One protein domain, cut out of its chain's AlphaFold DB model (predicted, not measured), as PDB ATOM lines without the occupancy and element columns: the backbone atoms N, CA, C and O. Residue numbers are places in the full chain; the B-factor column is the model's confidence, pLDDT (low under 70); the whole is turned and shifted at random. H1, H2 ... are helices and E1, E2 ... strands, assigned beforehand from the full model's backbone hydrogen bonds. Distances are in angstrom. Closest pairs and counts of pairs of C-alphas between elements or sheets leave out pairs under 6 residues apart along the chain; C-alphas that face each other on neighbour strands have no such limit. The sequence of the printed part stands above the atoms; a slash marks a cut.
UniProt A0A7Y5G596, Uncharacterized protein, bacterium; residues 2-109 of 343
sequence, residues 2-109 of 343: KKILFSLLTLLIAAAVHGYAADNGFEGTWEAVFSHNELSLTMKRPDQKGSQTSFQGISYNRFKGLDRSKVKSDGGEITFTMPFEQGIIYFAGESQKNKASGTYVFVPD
ATOM      1  N   LYS A   2      -3.228 -53.627  43.929       29.53
ATOM      2  CA  LYS A   2      -4.687 -53.830  43.705       29.53
ATOM      3  C   LYS A   2      -5.508 -52.556  43.395       29.53
ATOM      4  O   LYS A   2      -6.370 -52.610  42.532       29.53
ATOM      5  N   LYS A   3      -5.206 -51.405  44.019       28.53
ATOM      6  CA  LYS A   3      -5.871 -50.113  43.716       28.53
ATOM      7  C   LYS A   3      -5.525 -49.544  42.329       28.53
ATOM      8  O   LYS A   3      -6.355 -48.884  41.723       28.53
ATOM      9  N   ILE A   4      -4.324 -49.832  41.820       31.56
ATOM     10  CA  ILE A   4      -3.861 -49.370  40.499       31.56
ATOM     11  C   ILE A   4      -4.484 -50.241  39.398       31.56
ATOM     12  O   ILE A   4      -4.946 -49.711  38.399       31.56
ATOM     13  N   LEU A   5      -4.608 -51.556  39.627       29.92
ATOM     14  CA  LEU A   5      -5.291 -52.476  38.707       29.92
ATOM     15  C   LEU A   5      -6.794 -52.176  38.563       29.92
ATOM     16  O   LEU A   5      -7.322 -52.244  37.461       29.92
ATOM     17  N   PHE A   6      -7.475 -51.818  39.659       33.75
ATOM     18  CA  PHE A   6      -8.903 -51.467  39.630       33.75
ATOM     19  C   PHE A   6      -9.149 -50.136  38.904       33.75
ATOM     20  O   PHE A   6     -10.088 -50.034  38.127       33.75
ATOM     21  N   SER A   7      -8.253 -49.157  39.096       32.03
ATOM     22  CA  SER A   7      -8.306 -47.860  38.413       32.03
ATOM     23  C   SER A   7      -7.965 -47.951  36.920       32.03
ATOM     24  O   SER A   7      -8.491 -47.173  36.139       32.03
ATOM     25  N   LEU A   8      -7.111 -48.898  36.510       29.77
ATOM     26  CA  LEU A   8      -6.829 -49.199  35.099       29.77
ATOM     27  C   LEU A   8      -7.991 -49.937  34.421       29.77
ATOM     28  O   LEU A   8      -8.236 -49.705  33.245       29.77
ATOM     29  N   LEU A   9      -8.728 -50.778  35.156       37.03
ATOM     30  CA  LEU A   9      -9.905 -51.481  34.640       37.03
ATOM     31  C   LEU A   9     -11.110 -50.538  34.470       37.03
ATOM     32  O   LEU A   9     -11.796 -50.623  33.457       37.03
ATOM     33  N   THR A  10     -11.338 -49.594  35.395       43.03
ATOM     34  CA  THR A  10     -12.347 -48.530  35.221       43.03
ATOM     35  C   THR A  10     -11.961 -47.530  34.133       43.03
ATOM     36  O   THR A  10     -12.836 -47.111  33.382       43.03
ATOM     37  N   LEU A  11     -10.672 -47.198  33.978       41.78
ATOM     38  CA  LEU A  11     -10.193 -46.355  32.876       41.78
ATOM     39  C   LEU A  11     -10.313 -47.066  31.516       41.78
ATOM     40  O   LEU A  11     -10.630 -46.413  30.531       41.78
ATOM     41  N   LEU A  12     -10.125 -48.392  31.459       45.53
ATOM     42  CA  LEU A  12     -10.373 -49.185  30.249       45.53
ATOM     43  C   LEU A  12     -11.863 -49.282  29.915       45.53
ATOM     44  O   LEU A  12     -12.204 -49.208  28.744       45.53
ATOM     45  N   ILE A  13     -12.748 -49.418  30.909       51.50
ATOM     46  CA  ILE A  13     -14.200 -49.406  30.682       51.50
ATOM     47  C   ILE A  13     -14.645 -48.013  30.228       51.50
ATOM     48  O   ILE A  13     -15.341 -47.914  29.232       51.50
ATOM     49  N   ALA A  14     -14.190 -46.931  30.868       49.25
ATOM     50  CA  ALA A  14     -14.504 -45.568  30.440       49.25
ATOM     51  C   ALA A  14     -13.932 -45.243  29.047       49.25
ATOM     52  O   ALA A  14     -14.618 -44.605  28.254       49.25
ATOM     53  N   ALA A  15     -12.723 -45.708  28.716       48.53
ATOM     54  CA  ALA A  15     -12.113 -45.521  27.397       48.53
ATOM     55  C   ALA A  15     -12.727 -46.424  26.313       48.53
ATOM     56  O   ALA A  15     -12.833 -45.990  25.173       48.53
ATOM     57  N   ALA A  16     -13.171 -47.639  26.646       48.97
ATOM     58  CA  ALA A  16     -13.919 -48.506  25.734       48.97
ATOM     59  C   ALA A  16     -15.341 -47.975  25.499       48.97
ATOM     60  O   ALA A  16     -15.805 -47.968  24.368       48.97
ATOM     61  N   VAL A  17     -15.995 -47.447  26.541       51.44
ATOM     62  CA  VAL A  17     -17.301 -46.774  26.466       51.44
ATOM     63  C   VAL A  17     -17.206 -45.498  25.622       51.44
ATOM     64  O   VAL A  17     -18.035 -45.314  24.742       51.44
ATOM     65  N   HIS A  18     -16.175 -44.661  25.800       47.59
ATOM     66  CA  HIS A  18     -15.997 -43.442  24.992       47.59
ATOM     67  C   HIS A  18     -15.453 -43.712  23.581       47.59
ATOM     68  O   HIS A  18     -15.807 -42.995  22.653       47.59
ATOM     69  N   GLY A  19     -14.598 -44.724  23.399       47.12
ATOM     70  CA  GLY A  19     -14.020 -45.070  22.099       47.12
ATOM     71  C   GLY A  19     -14.992 -45.809  21.177       47.12
ATOM     72  O   GLY A  19     -14.990 -45.560  19.980       47.12
ATOM     73  N   TYR A  20     -15.852 -46.675  21.724       50.69
ATOM     74  CA  TYR A  20     -16.861 -47.408  20.948       50.69
ATOM     75  C   TYR A  20     -18.092 -46.537  20.635       50.69
ATOM     76  O   TYR A  20     -18.625 -46.581  19.525       50.69
ATOM     77  N   ALA A  21     -18.519 -45.689  21.582       51.84
ATOM     78  CA  ALA A  21     -19.643 -44.769  21.383       51.84
ATOM     79  C   ALA A  21     -19.351 -43.657  20.364       51.84
ATOM     80  O   ALA A  21     -20.256 -43.242  19.649       51.84
ATOM     81  N   ALA A  22     -18.097 -43.204  20.253       47.59
ATOM     82  CA  ALA A  22     -17.725 -42.130  19.332       47.59
ATOM     83  C   ALA A  22     -17.878 -42.503  17.848       47.59
ATOM     84  O   ALA A  22     -18.073 -41.603  17.034       47.59
ATOM     85  N   ASP A  23     -17.822 -43.799  17.512       46.44
ATOM     86  CA  ASP A  23     -17.829 -44.238  16.118       46.44
ATOM     87  C   ASP A  23     -19.079 -45.029  15.701       46.44
ATOM     88  O   ASP A  23     -19.430 -44.897  14.535       46.44
ATOM     89  N   ASN A  24     -19.771 -45.803  16.568       54.44
ATOM     90  CA  ASN A  24     -20.972 -46.592  16.180       54.44
ATOM     91  C   ASN A  24     -21.852 -47.170  17.330       54.44
ATOM     92  O   ASN A  24     -22.778 -47.931  17.049       54.44
ATOM     93  N   GLY A  25     -21.595 -46.882  18.611       65.19
ATOM     94  CA  GLY A  25     -22.258 -47.582  19.729       65.19
ATOM     95  C   GLY A  25     -23.730 -47.206  19.986       65.19
ATOM     96  O   GLY A  25     -24.118 -46.043  19.891       65.19
ATOM     97  N   PHE A  26     -24.556 -48.181  20.390       85.50
ATOM     98  CA  PHE A  26     -25.919 -47.926  20.876       85.50
ATOM     99  C   PHE A  26     -25.882 -47.396  22.321       85.50
ATOM    100  O   PHE A  26     -25.728 -48.163  23.278       85.50
ATOM    101  N   GLU A  27     -25.992 -46.074  22.476       89.75
ATOM    102  CA  GLU A  27     -25.838 -45.369  23.755       89.75
ATOM    103  C   GLU A  27     -27.122 -44.690  24.241       89.75
ATOM    104  O   GLU A  27     -27.898 -44.169  23.458       89.75
ATOM    105  N   GLY A  28     -27.360 -44.629  25.547       91.25
ATOM    106  CA  GLY A  28     -28.531 -43.938  26.083       91.25
ATOM    107  C   GLY A  28     -28.341 -43.474  27.515       91.25
ATOM    108  O   GLY A  28     -27.234 -43.476  28.047       91.25
ATOM    109  N   THR A  29     -29.436 -43.071  28.160       94.25
ATOM    110  CA  THR A  29     -29.412 -42.659  29.573       94.25
ATOM    111  C   THR A  29     -30.186 -43.631  30.441       94.25
ATOM    112  O   THR A  29     -31.142 -44.262  29.991       94.25
ATOM    113  N   TRP A  30     -29.777 -43.766  31.696       95.94
ATOM    114  CA  TRP A  30     -30.456 -44.615  32.662       95.94
ATOM    115  C   TRP A  30     -30.640 -43.901  33.994       95.94
ATOM    116  O   TRP A  30     -29.876 -43.011  34.368       95.94
ATOM    117  N   GLU A  31     -31.660 -44.330  34.719       96.62
ATOM    118  CA  GLU A  31     -31.945 -43.954  36.094       96.62
ATOM    119  C   GLU A  31     -32.245 -45.237  36.866       96.62
ATOM    120  O   GLU A  31     -32.943 -46.115  36.360       96.62
ATOM    121  N   ALA A  32     -31.735 -45.367  38.086       95.38
ATOM    122  CA  ALA A  32     -32.042 -46.497  38.942       95.38
ATOM    123  C   ALA A  32     -32.366 -46.086  40.373       95.38
ATOM    124  O   ALA A  32     -31.802 -45.138  40.927       95.38
ATOM    125  N   VAL A  33     -33.250 -46.866  40.986       94.19
ATOM    126  CA  VAL A  33     -33.531 -46.834  42.419       94.19
ATOM    127  C   VAL A  33     -33.110 -48.170  43.008       94.19
ATOM    128  O   VAL A  33     -33.510 -49.232  42.533       94.19
ATOM    129  N   PHE A  34     -32.289 -48.109  44.046       90.31
ATOM    130  CA  PHE A  34     -31.702 -49.271  44.688       90.31
ATOM    131  C   PHE A  34     -32.451 -49.583  45.980       90.31
ATOM    132  O   PHE A  34     -32.602 -48.726  46.854       90.31
ATOM    133  N   SER A  35     -32.901 -50.825  46.115       86.62
ATOM    134  CA  SER A  35     -33.538 -51.341  47.325       86.62
ATOM    135  C   SER A  35     -32.618 -52.356  48.019       86.62
ATOM    136  O   SER A  35     -31.419 -52.428  47.736       86.62
ATOM    137  N   HIS A  36     -33.119 -53.130  48.986       80.94
ATOM    138  CA  HIS A  36     -32.262 -54.019  49.778       80.94
ATOM    139  C   HIS A  36     -31.479 -55.020  48.911       80.94
ATOM    140  O   HIS A  36     -30.258 -55.102  49.061       80.94
ATOM    141  N   ASN A  37     -32.146 -55.726  47.992       82.88
ATOM    142  CA  ASN A  37     -31.540 -56.748  47.122       82.88
ATOM    143  C   ASN A  37     -31.897 -56.603  45.634       82.88
ATOM    144  O   ASN A  37     -31.477 -57.432  44.824       82.88
ATOM    145  N   GLU A  38     -32.642 -55.561  45.281       89.50
ATOM    146  CA  GLU A  38     -33.174 -55.375  43.941       89.50
ATOM    147  C   GLU A  38     -32.936 -53.954  43.440       89.50
ATOM    148  O   GLU A  38     -32.733 -53.011  44.212       89.50
ATOM    149  N   LEU A  39     -32.986 -53.824  42.123       90.12
ATOM    150  CA  LEU A  39     -32.822 -52.587  41.395       90.12
ATOM    151  C   LEU A  39     -34.050 -52.349  40.514       90.12
ATOM    152  O   LEU A  39     -34.452 -53.221  39.742       90.12
ATOM    153  N   SER A  40     -34.615 -51.149  40.606       95.06
ATOM    154  CA  SER A  40     -35.540 -50.624  39.603       95.06
ATOM    155  C   SER A  40     -34.729 -49.817  38.597       95.06
ATOM    156  O   SER A  40     -34.063 -48.869  39.007       95.06
ATOM    157  N   LEU A  41     -34.762 -50.185  37.316       95.50
ATOM    158  CA  LEU A  41     -33.991 -49.554  36.241       95.50
ATOM    159  C   LEU A  41     -34.939 -48.919  35.236       95.50
ATOM    160  O   LEU A  41     -35.814 -49.604  34.724       95.50
ATOM    161  N   THR A  42     -34.727 -47.662  34.885       96.19
ATOM    162  CA  THR A  42     -35.353 -47.033  33.722       96.19
ATOM    163  C   THR A  42     -34.263 -46.680  32.728       96.19
ATOM    164  O   THR A  42     -33.314 -45.987  33.082       96.19
ATOM    165  N   MET A  43     -34.399 -47.137  31.487       94.25
ATOM    166  CA  MET A  43     -33.476 -46.847  30.390       94.25
ATOM    167  C   MET A  43     -34.205 -46.054  29.314       94.25
ATOM    168  O   MET A  43     -35.269 -46.459  28.855       94.25
ATOM    169  N   LYS A  44     -33.628 -44.928  28.903       93.00
ATOM    170  CA  LYS A  44     -34.092 -44.110  27.781       93.00
ATOM    171  C   LYS A  44     -33.215 -44.401  26.573       93.00
ATOM    172  O   LYS A  44     -31.987 -44.474  26.693       93.00
ATOM    173  N   ARG A  45     -33.851 -44.586  25.424       88.50
ATOM    174  CA  ARG A  45     -33.169 -44.948  24.181       88.50
ATOM    175  C   ARG A  45     -32.735 -43.708  23.388       88.50
ATOM    176  O   ARG A  45     -33.418 -42.683  23.470       88.50
ATOM    177  N   PRO A  46     -31.653 -43.790  22.599       83.25
ATOM    178  CA  PRO A  46     -31.224 -42.695  21.722       83.25
ATOM    179  C   PRO A  46     -32.078 -42.569  20.454       83.25
ATOM    180  O   PRO A  46     -32.278 -41.474  19.937       83.25
ATOM    181  N   ASP A  47     -32.574 -43.697  19.945       81.12
ATOM    182  CA  ASP A  47     -33.180 -43.860  18.622       81.12
ATOM    183  C   ASP A  47     -34.696 -43.619  18.614       81.12
ATOM    184  O   ASP A  47     -35.306 -43.496  17.552       81.12
ATOM    185  N   GLN A  48     -35.314 -43.519  19.793       78.81
ATOM    186  CA  GLN A  48     -36.757 -43.374  19.953       78.81
ATOM    187  C   GLN A  48     -37.095 -42.286  20.973       78.81
ATOM    188  O   GLN A  48     -37.073 -42.490  22.190       78.81
ATOM    189  N   LYS A  49     -37.455 -41.102  20.472       77.00
ATOM    190  CA  LYS A  49     -37.768 -39.944  21.313       77.00
ATOM    191  C   LYS A  49     -38.969 -40.230  22.224       77.00
ATOM    192  O   LYS A  49     -40.069 -40.478  21.744       77.00
ATOM    193  N   GLY A  50     -38.758 -40.133  23.536       76.50
ATOM    194  CA  GLY A  50     -39.795 -40.361  24.551       76.50
ATOM    195  C   GLY A  50     -40.013 -41.831  24.927       76.50
ATOM    196  O   GLY A  50     -40.783 -42.097  25.846       76.50
ATOM    197  N   SER A  51     -39.318 -42.768  24.273       82.12
ATOM    198  CA  SER A  51     -39.340 -44.185  24.635       82.12
ATOM    199  C   SER A  51     -38.441 -44.434  25.845       82.12
ATOM    200  O   SER A  51     -37.274 -44.023  25.876       82.12
ATOM    201  N   GLN A  52     -38.991 -45.107  26.852       88.38
ATOM    202  CA  GLN A  52     -38.242 -45.591  28.002       88.38
ATOM    203  C   GLN A  52     -38.709 -46.996  28.369       88.38
ATOM    204  O   GLN A  52     -39.901 -47.298  28.314       88.38
ATOM    205  N   THR A  53     -37.772 -47.837  28.788       87.94
ATOM    206  CA  THR A  53     -38.061 -49.175  29.302       87.94
ATOM    207  C   THR A  53     -37.768 -49.192  30.790       87.94
ATOM    208  O   THR A  53     -36.671 -48.824  31.210       87.94
ATOM    209  N   SER A  54     -38.753 -49.601  31.587       92.25
ATOM    210  CA  SER A  54     -38.629 -49.683  33.039       92.25
ATOM    211  C   SER A  54     -38.720 -51.127  33.504       92.25
ATOM    212  O   SER A  54     -39.697 -51.820  33.236       92.25
ATOM    213  N   PHE A  55     -37.722 -51.546  34.265       90.62
ATOM    214  CA  PHE A  55     -37.636 -52.843  34.906       90.62
ATOM    215  C   PHE A  55     -37.761 -52.659  36.411       90.62
ATOM    216  O   PHE A  55     -37.164 -51.748  36.989       90.62
ATOM    217  N   GLN A  56     -38.528 -53.531  37.051       92.00
ATOM    218  CA  GLN A  56     -38.711 -53.536  38.497       92.00
ATOM    219  C   GLN A  56     -38.148 -54.832  39.065       92.00
ATOM    220  O   GLN A  56     -38.272 -55.885  38.444       92.00
ATOM    221  N   GLY A  57     -37.539 -54.757  40.246       90.69
ATOM    222  CA  GLY A  57     -37.138 -55.956  40.977       90.69
ATOM    223  C   GLY A  57     -35.946 -56.716  40.385       90.69
ATOM    224  O   GLY A  57     -35.801 -57.909  40.645       90.69
ATOM    225  N   ILE A  58     -35.074 -56.082  39.584       92.00
ATOM    226  CA  ILE A  58     -33.917 -56.793  39.020       92.00
ATOM    227  C   ILE A  58     -32.964 -57.168  40.159       92.00
ATOM    228  O   ILE A  58     -32.417 -56.299  40.839       92.00
ATOM    229  N   SER A  59     -32.713 -58.465  40.337       92.06
ATOM    230  CA  SER A  59     -31.724 -58.956  41.299       92.06
ATOM    231  C   SER A  59     -30.332 -58.396  41.004       92.06
ATOM    232  O   SER A  59     -29.857 -58.446  39.867       92.06
ATOM    233  N   TYR A  60     -29.608 -57.969  42.044       89.31
ATOM    234  CA  TYR A  60     -28.223 -57.502  41.898       89.31
ATOM    235  C   TYR A  60     -27.281 -58.510  41.231       89.31
ATOM    236  O   TYR A  60     -26.295 -58.105  40.621       89.31
ATOM    237  N   ASN A  61     -27.591 -59.808  41.292       90.50
ATOM    238  CA  ASN A  61     -26.786 -60.857  40.664       90.50
ATOM    239  C   ASN A  61     -26.763 -60.773  39.132       90.50
ATOM    240  O   ASN A  61     -25.864 -61.343  38.508       90.50
ATOM    241  N   ARG A  62     -27.724 -60.060  38.529       92.00
ATOM    242  CA  ARG A  62     -27.748 -59.797  37.090       92.00
ATOM    243  C   ARG A  62     -26.660 -58.809  36.659       92.00
ATOM    244  O   ARG A  62     -26.296 -58.796  35.489       92.00
ATOM    245  N   PHE A  63     -26.098 -58.038  37.591       92.88
ATOM    246  CA  PHE A  63     -25.059 -57.053  37.313       92.88
ATOM    247  C   PHE A  63     -23.673 -57.549  37.743       92.88
ATOM    248  O   PHE A  63     -23.508 -58.207  38.773       92.88
ATOM    249  N   LYS A  64     -22.639 -57.207  36.971       94.25
ATOM    250  CA  LYS A  64     -21.233 -57.450  37.316       94.25
ATOM    251  C   LYS A  64     -20.551 -56.131  37.662       94.25
ATOM    252  O   LYS A  64     -20.805 -55.105  37.044       94.25
ATOM    253  N   GLY A  65     -19.688 -56.152  38.677       90.75
ATOM    254  CA  GLY A  65     -18.944 -54.965  39.116       90.75
ATOM    255  C   GLY A  65     -19.749 -53.940  39.924       90.75
ATOM    256  O   GLY A  65     -19.165 -52.958  40.367       90.75
ATOM    257  N   LEU A  66     -21.044 -54.178  40.176       89.81
ATOM    258  CA  LEU A  66     -21.880 -53.285  40.977       89.81
ATOM    259  C   LEU A  66     -21.394 -53.214  42.434       89.81
ATOM    260  O   LEU A  66     -21.626 -54.118  43.241       89.81
ATOM    261  N   ASP A  67     -20.745 -52.103  42.776       86.50
ATOM    262  CA  ASP A  67     -20.319 -51.806  44.139       86.50
ATOM    263  C   ASP A  67     -21.495 -51.276  44.973       86.50
ATOM    264  O   ASP A  67     -21.810 -50.085  44.991       86.50
ATOM    265  N   ARG A  68     -22.139 -52.188  45.707       81.12
ATOM    266  CA  ARG A  68     -23.294 -51.890  46.573       81.12
ATOM    267  C   ARG A  68     -22.983 -50.904  47.701       81.12
ATOM    268  O   ARG A  68     -23.919 -50.364  48.288       81.12
ATOM    269  N   SER A  69     -21.711 -50.691  48.046       78.81
ATOM    270  CA  SER A  69     -21.340 -49.731  49.091       78.81
ATOM    271  C   SER A  69     -21.529 -48.284  48.631       78.81
ATOM    272  O   SER A  69     -21.975 -47.459  49.422       78.81
ATOM    273  N   LYS A  70     -21.317 -48.006  47.338       75.50
ATOM    274  CA  LYS A  70     -21.446 -46.663  46.737       75.50
ATOM    275  C   LYS A  70     -22.877 -46.151  46.661       75.50
ATOM    276  O   LYS A  70     -23.131 -44.956  46.644       75.50
ATOM    277  N   VAL A  71     -23.825 -47.075  46.669       73.38
ATOM    278  CA  VAL A  71     -25.256 -46.783  46.634       73.38
ATOM    279  C   VAL A  71     -25.744 -46.165  47.959       73.38
ATOM    280  O   VAL A  71     -26.784 -45.501  47.987       73.38
ATOM    281  N   LYS A  72     -24.988 -46.338  49.057       67.50
ATOM    282  CA  LYS A  72     -25.350 -45.877  50.404       67.50
ATOM    283  C   LYS A  72     -24.678 -44.546  50.771       67.50
ATOM    284  O   LYS A  72     -23.510 -44.331  50.482       67.50
ATOM    285  N   SER A  73     -25.472 -43.700  51.440       62.50
ATOM    286  CA  SER A  73     -25.184 -42.430  52.144       62.50
ATOM    287  C   SER A  73     -24.370 -41.341  51.432       62.50
ATOM    288  O   SER A  73     -24.881 -40.228  51.311       62.50
ATOM    289  N   ASP A  74     -23.166 -41.632  50.951       69.31
ATOM    290  CA  ASP A  74     -22.183 -40.604  50.575       69.31
ATOM    291  C   ASP A  74     -22.183 -40.336  49.061       69.31
ATOM    292  O   ASP A  74     -21.752 -39.273  48.614       69.31
ATOM    293  N   GLY A  75     -22.759 -41.262  48.283       74.88
ATOM    294  CA  GLY A  75     -22.843 -41.175  46.829       74.88
ATOM    295  C   GLY A  75     -21.484 -41.289  46.133       74.88
ATOM    296  O   GLY A  75     -20.471 -41.632  46.743       74.88
ATOM    297  N   GLY A  76     -21.467 -41.009  44.833       85.81
ATOM    298  CA  GLY A  76     -20.255 -40.971  44.015       85.81
ATOM    299  C   GLY A  76     -20.354 -41.778  42.726       85.81
ATOM    300  O   GLY A  76     -21.390 -42.374  42.416       85.81
ATOM    301  N   GLU A  77     -19.252 -41.785  41.978       89.56
ATOM    302  CA  GLU A  77     -19.144 -42.444  40.675       89.56
ATOM    303  C   GLU A  77     -19.430 -43.945  40.782       89.56
ATOM    304  O   GLU A  77     -18.783 -44.670  41.551       89.56
ATOM    305  N   ILE A  78     -20.370 -44.421  39.973       89.69
ATOM    306  CA  ILE A  78     -20.801 -45.811  39.926       89.69
ATOM    307  C   ILE A  78     -20.682 -46.354  38.504       89.69
ATOM    308  O   ILE A  78     -21.118 -45.734  37.537       89.69
ATOM    309  N   THR A  79     -20.088 -47.539  38.391       92.69
ATOM    310  CA  THR A  79     -19.970 -48.282  37.138       92.69
ATOM    311  C   THR A  79     -20.287 -49.748  37.382       92.69
ATOM    312  O   THR A  79     -19.971 -50.299  38.438       92.69
ATOM    313  N   PHE A  80     -20.966 -50.372  36.427       93.81
ATOM    314  CA  PHE A  80     -21.301 -51.795  36.449       93.81
ATOM    315  C   PHE A  80     -21.701 -52.250  35.047       93.81
ATOM    316  O   PHE A  80     -21.895 -51.430  34.152       93.81
ATOM    317  N   THR A  81     -21.822 -53.557  34.844       95.56
ATOM    318  CA  THR A  81     -22.272 -54.120  33.571       95.56
ATOM    319  C   THR A  81     -23.443 -55.071  33.751       95.56
ATOM    320  O   THR A  81     -23.624 -55.652  34.823       95.56
ATOM    321  N   MET A  82     -24.228 -55.251  32.694       95.25
ATOM    322  CA  MET A  82     -25.273 -56.264  32.591       95.25
ATOM    323  C   MET A  82     -24.953 -57.152  31.382       95.25
ATOM    324  O   MET A  82     -25.132 -56.710  30.246       95.25
ATOM    325  N   PRO A  83     -24.390 -58.353  31.600       95.12
ATOM    326  CA  PRO A  83     -24.032 -59.260  30.517       95.12
ATOM    327  C   PRO A  83     -25.244 -60.053  30.008       95.12
ATOM    328  O   PRO A  83     -26.076 -60.509  30.798       95.12
ATOM    329  N   PHE A  84     -25.277 -60.265  28.695       94.88
ATOM    330  CA  PHE A  84     -26.197 -61.124  27.951       94.88
ATOM    331  C   PHE A  84     -25.386 -62.036  27.016       94.88
ATOM    332  O   PHE A  84     -24.174 -61.866  26.885       94.88
ATOM    333  N   GLU A  85     -26.034 -62.990  26.346       94.50
ATOM    334  CA  GLU A  85     -25.371 -63.772  25.288       94.50
ATOM    335  C   GLU A  85     -25.074 -62.923  24.045       94.50
ATOM    336  O   GLU A  85     -24.095 -63.157  23.343       94.50
ATOM    337  N   GLN A  86     -25.928 -61.933  23.784       95.62
ATOM    338  CA  GLN A  86     -25.897 -61.077  22.604       95.62
ATOM    339  C   GLN A  86     -24.907 -59.909  22.741       95.62
ATOM    340  O   GLN A  86     -24.558 -59.272  21.748       95.62
ATOM    341  N   GLY A  87     -24.460 -59.603  23.963       94.88
ATOM    342  CA  GLY A  87     -23.565 -58.485  24.246       94.88
ATOM    343  C   GLY A  87     -23.572 -58.055  25.710       94.88
ATOM    344  O   GLY A  87     -24.138 -58.715  26.584       94.88
ATOM    345  N   ILE A  88     -22.931 -56.925  25.990       95.38
ATOM    346  CA  ILE A  88     -22.799 -56.378  27.343       95.38
ATOM    347  C   ILE A  88     -23.294 -54.934  27.353       95.38
ATOM    348  O   ILE A  88     -22.872 -54.117  26.537       95.38
ATOM    349  N   ILE A  89     -24.155 -54.602  28.319       94.88
ATOM    350  CA  ILE A  89     -24.492 -53.208  28.621       94.88
ATOM    351  C   ILE A  89     -23.531 -52.699  29.689       94.88
ATOM    352  O   ILE A  89     -23.434 -53.282  30.771       94.88
ATOM    353  N   TYR A  90     -22.843 -51.603  29.397       95.00
ATOM    354  CA  TYR A  90     -21.971 -50.894  30.324       95.00
ATOM    355  C   TYR A  90     -22.706 -49.685  30.875       95.00
ATOM    356  O   TYR A  90     -23.166 -48.852  30.105       95.00
ATOM    357  N   PHE A  91     -22.789 -49.576  32.197       94.44
ATOM    358  CA  PHE A  91     -23.401 -48.450  32.892       94.44
ATOM    359  C   PHE A  91     -22.318 -47.605  33.553       94.44
ATOM    360  O   PHE A  91     -21.455 -48.135  34.259       94.44
ATOM    361  N   ALA A  92     -22.402 -46.293  33.363       93.88
ATOM    362  CA  ALA A  92     -21.599 -45.305  34.068       93.88
ATOM    363  C   ALA A  92     -22.495 -44.163  34.545       93.88
ATOM    364  O   ALA A  92     -23.451 -43.787  33.867       93.88
ATOM    365  N   GLY A  93     -22.210 -43.618  35.722       93.25
ATOM    366  CA  GLY A  93     -23.003 -42.529  36.267       93.25
ATOM    367  C   GLY A  93     -22.601 -42.133  37.675       93.25
ATOM    368  O   GLY A  93     -21.545 -42.510  38.182       93.25
ATOM    369  N   GLU A  94     -23.493 -41.400  38.324       92.44
ATOM    370  CA  GLU A  94     -23.340 -40.969  39.706       92.44
ATOM    371  C   GLU A  94     -24.466 -41.528  40.562       92.44
ATOM    372  O   GLU A  94     -25.619 -41.618  40.141       92.44
ATOM    373  N   SER A  95     -24.121 -41.904  41.788       91.69
ATOM    374  CA  SER A  95     -25.061 -42.371  42.796       91.69
ATOM    375  C   SER A  95     -25.221 -41.346  43.912       91.69
ATOM    376  O   SER A  95     -24.273 -40.665  44.296       91.69
ATOM    377  N   GLN A  96     -26.429 -41.237  44.455       88.75
ATOM    378  CA  GLN A  96     -26.740 -40.435  45.630       88.75
ATOM    379  C   GLN A  96     -28.003 -40.979  46.305       88.75
ATOM    380  O   GLN A  96     -29.033 -41.157  45.658       88.75
ATOM    381  N   LYS A  97     -27.957 -41.193  47.628       87.56
ATOM    382  CA  LYS A  97     -29.133 -41.550  48.453       87.56
ATOM    383  C   LYS A  97     -29.978 -42.696  47.859       87.56
ATOM    384  O   LYS A  97     -31.183 -42.541  47.662       87.56
ATOM    385  N   ASN A  98     -29.355 -43.847  47.585       89.88
ATOM    386  CA  ASN A  98     -29.987 -45.029  46.977       89.88
ATOM    387  C   ASN A  98     -30.572 -44.814  45.569       89.88
ATOM    388  O   ASN A  98     -31.374 -45.623  45.105       89.88
ATOM    389  N   LYS A  99     -30.199 -43.739  44.879       93.00
ATOM    390  CA  LYS A  99     -30.504 -43.520  43.465       93.00
ATOM    391  C   LYS A  99     -29.207 -43.416  42.684       93.00
ATOM    392  O   LYS A  99     -28.183 -43.049  43.257       93.00
ATOM    393  N   ALA A 100     -29.249 -43.715  41.397       93.75
ATOM    394  CA  ALA A 100     -28.171 -43.367  40.485       93.75
ATOM    395  C   ALA A 100     -28.722 -43.053  39.100       93.75
ATOM    396  O   ALA A 100     -29.817 -43.492  38.753       93.75
ATOM    397  N   SER A 101     -27.967 -42.299  38.322       95.25
ATOM    398  CA  SER A 101     -28.278 -42.043  36.924       95.25
ATOM    399  C   SER A 101     -27.010 -41.769  36.137       95.25
ATOM    400  O   SER A 101     -25.967 -41.425  36.698       95.25
ATOM    401  N   GLY A 102     -27.096 -41.927  34.822       94.75
ATOM    402  CA  GLY A 102     -25.988 -41.641  33.928       94.75
ATOM    403  C   GLY A 102     -26.246 -42.154  32.525       94.75
ATOM    404  O   GLY A 102     -27.386 -42.148  32.055       94.75
ATOM    405  N   THR A 103     -25.183 -42.597  31.863       94.25
ATOM    406  CA  THR A 103     -25.225 -43.134  30.503       94.25
ATOM    407  C   THR A 103     -24.958 -44.630  30.487       94.25
ATOM    408  O   THR A 103     -24.336 -45.196  31.394       94.25
ATOM    409  N   TYR A 104     -25.483 -45.287  29.461       93.50
ATOM    410  CA  TYR A 104     -25.130 -46.659  29.146       93.50
ATOM    411  C   TYR A 104     -24.686 -46.770  27.695       93.50
ATOM    412  O   TYR A 104     -25.126 -45.991  26.854       93.50
ATOM    413  N   VAL A 105     -23.854 -47.768  27.416       92.75
ATOM    414  CA  VAL A 105     -23.482 -48.178  26.059       92.75
ATOM    415  C   VAL A 105     -23.671 -49.681  25.955       92.75
ATOM    416  O   VAL A 105     -23.201 -50.429  26.817       92.75
ATOM    417  N   PHE A 106     -24.377 -50.123  24.922       93.75
ATOM    418  CA  PHE A 106     -24.443 -51.527  24.554       93.75
ATOM    419  C   PHE A 106     -23.339 -51.854  23.553       93.75
ATOM    420  O   PHE A 106     -23.181 -51.162  22.549       93.75
ATOM    421  N   VAL A 107     -22.588 -52.913  23.841       93.38
ATOM    422  CA  VAL A 107     -21.558 -53.451  22.951       93.38
ATOM    423  C   VAL A 107     -21.965 -54.878  22.579       93.38
ATOM    424  O   VAL A 107     -21.997 -55.737  23.470       93.38
ATOM    425  N   PRO A 108     -22.302 -55.141  21.303       94.12
ATOM    426  CA  PRO A 108     -22.578 -56.486  20.819       94.12
ATOM    427  C   PRO A 108     -21.398 -57.433  21.037       94.12
ATOM    428  O   PRO A 108     -20.235 -57.046  20.921       94.12
ATOM    429  N   ASP A 109     -21.697 -58.701  21.300       94.94
ATOM    430  CA  ASP A 109     -20.680 -59.746  21.294       94.94
ATOM    431  C   ASP A 109     -20.319 -60.125  19.845       94.94
ATOM    432  O   ASP A 109     -21.184 -60.498  19.048       94.94
TER     433      ASP A 109
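AT A GLANCE: This is residues 2 to 109 of the 343 residues of an uncharacterized protein of bacterium (UniProt A0A7Y5G596). One twisted sheet of six antiparallel strands bends into an open trough, with edge strands E3 and E4 apart, and the long link of residues 60 to 75 crosses its open side. A single helix, H1, runs across E6, E5 and E4 outside the trough, and its residues 2 to 9 stick out free. The printed part has 108 residues, with one named helix and six named strands in the order H1, E1, E2, E3, E4, E5, E6. The sheet order is E3, E2, E1, E6, E5, E4, and the class is mixed, helices and strands. The whole is compact, with a radius of gyration of the C-alphas of 13.7 A and spans of 37 by 36 by 24 A.

HOW THE PARTS SIT: The sheet holds two meanders, each strand the antiparallel neighbour of the one before: E1, residues 26 to 34, E2, residues 38 to 44, and E3, residues 52 to 59; then E4, residues 76 to 83, E5, residues 87 to 96, and E6, residues 99 to 108. E1 and E6 are antiparallel neighbours at 144 degrees, with N 30 and O 102 2.9 A apart, within hydrogen-bond range. Also within range are N 31 and O 42 of the hairpin E1 and E2, 2.9 A; N 55 and O 41 of the hairpin E2 and E3, 2.8 A; N 91 and O 80 of the hairpin E4 and E5, 2.8 A; and N 103 and O 92 of the hairpin E5 and E6, 2.9 A. From edge to edge the strands' lines turn by 93 degrees. H1, residues 2 to 21, is on the sheet at a height of 10.9 A, making two layers, a helix on one face of a sheet. H1 lies over E6, E4 and, only just, E5, on which 3 of its C-alphas fall. It runs across the strands, at 71 degrees to E4 on the local plane. The closest C-alphas of H1 and E6 are those of Val 17 and Val 105, 6.4 A apart. In H1 every O i to N i+4 pair is within hydrogen-bond range.

IN THESE COORDINATES: H1 begins at C-alpha 2, (-4.687, -53.830, 43.705), and is 28.4 A long. E1 is 24.5 A long and bends by 51 degrees at residue 29. E2 and E3 are 19.7 A and 19.9 A long, and E4 is 23.0 A long from C-alpha 76 at (-20.255, -40.971, 44.015). E5 is 28.2 A long, and E6, 27.3 A long, ends at C-alpha 108, (-22.578, -56.486, 20.819).

THE WHOLE: The two C-alphas farthest apart are those of Lys 2 and Lys 49, 42.3 A. The printed part has no cut, and the link from E3 to E4 is long. Residues 2 to 25 and 72 to 74 are under 70 in pLDDT.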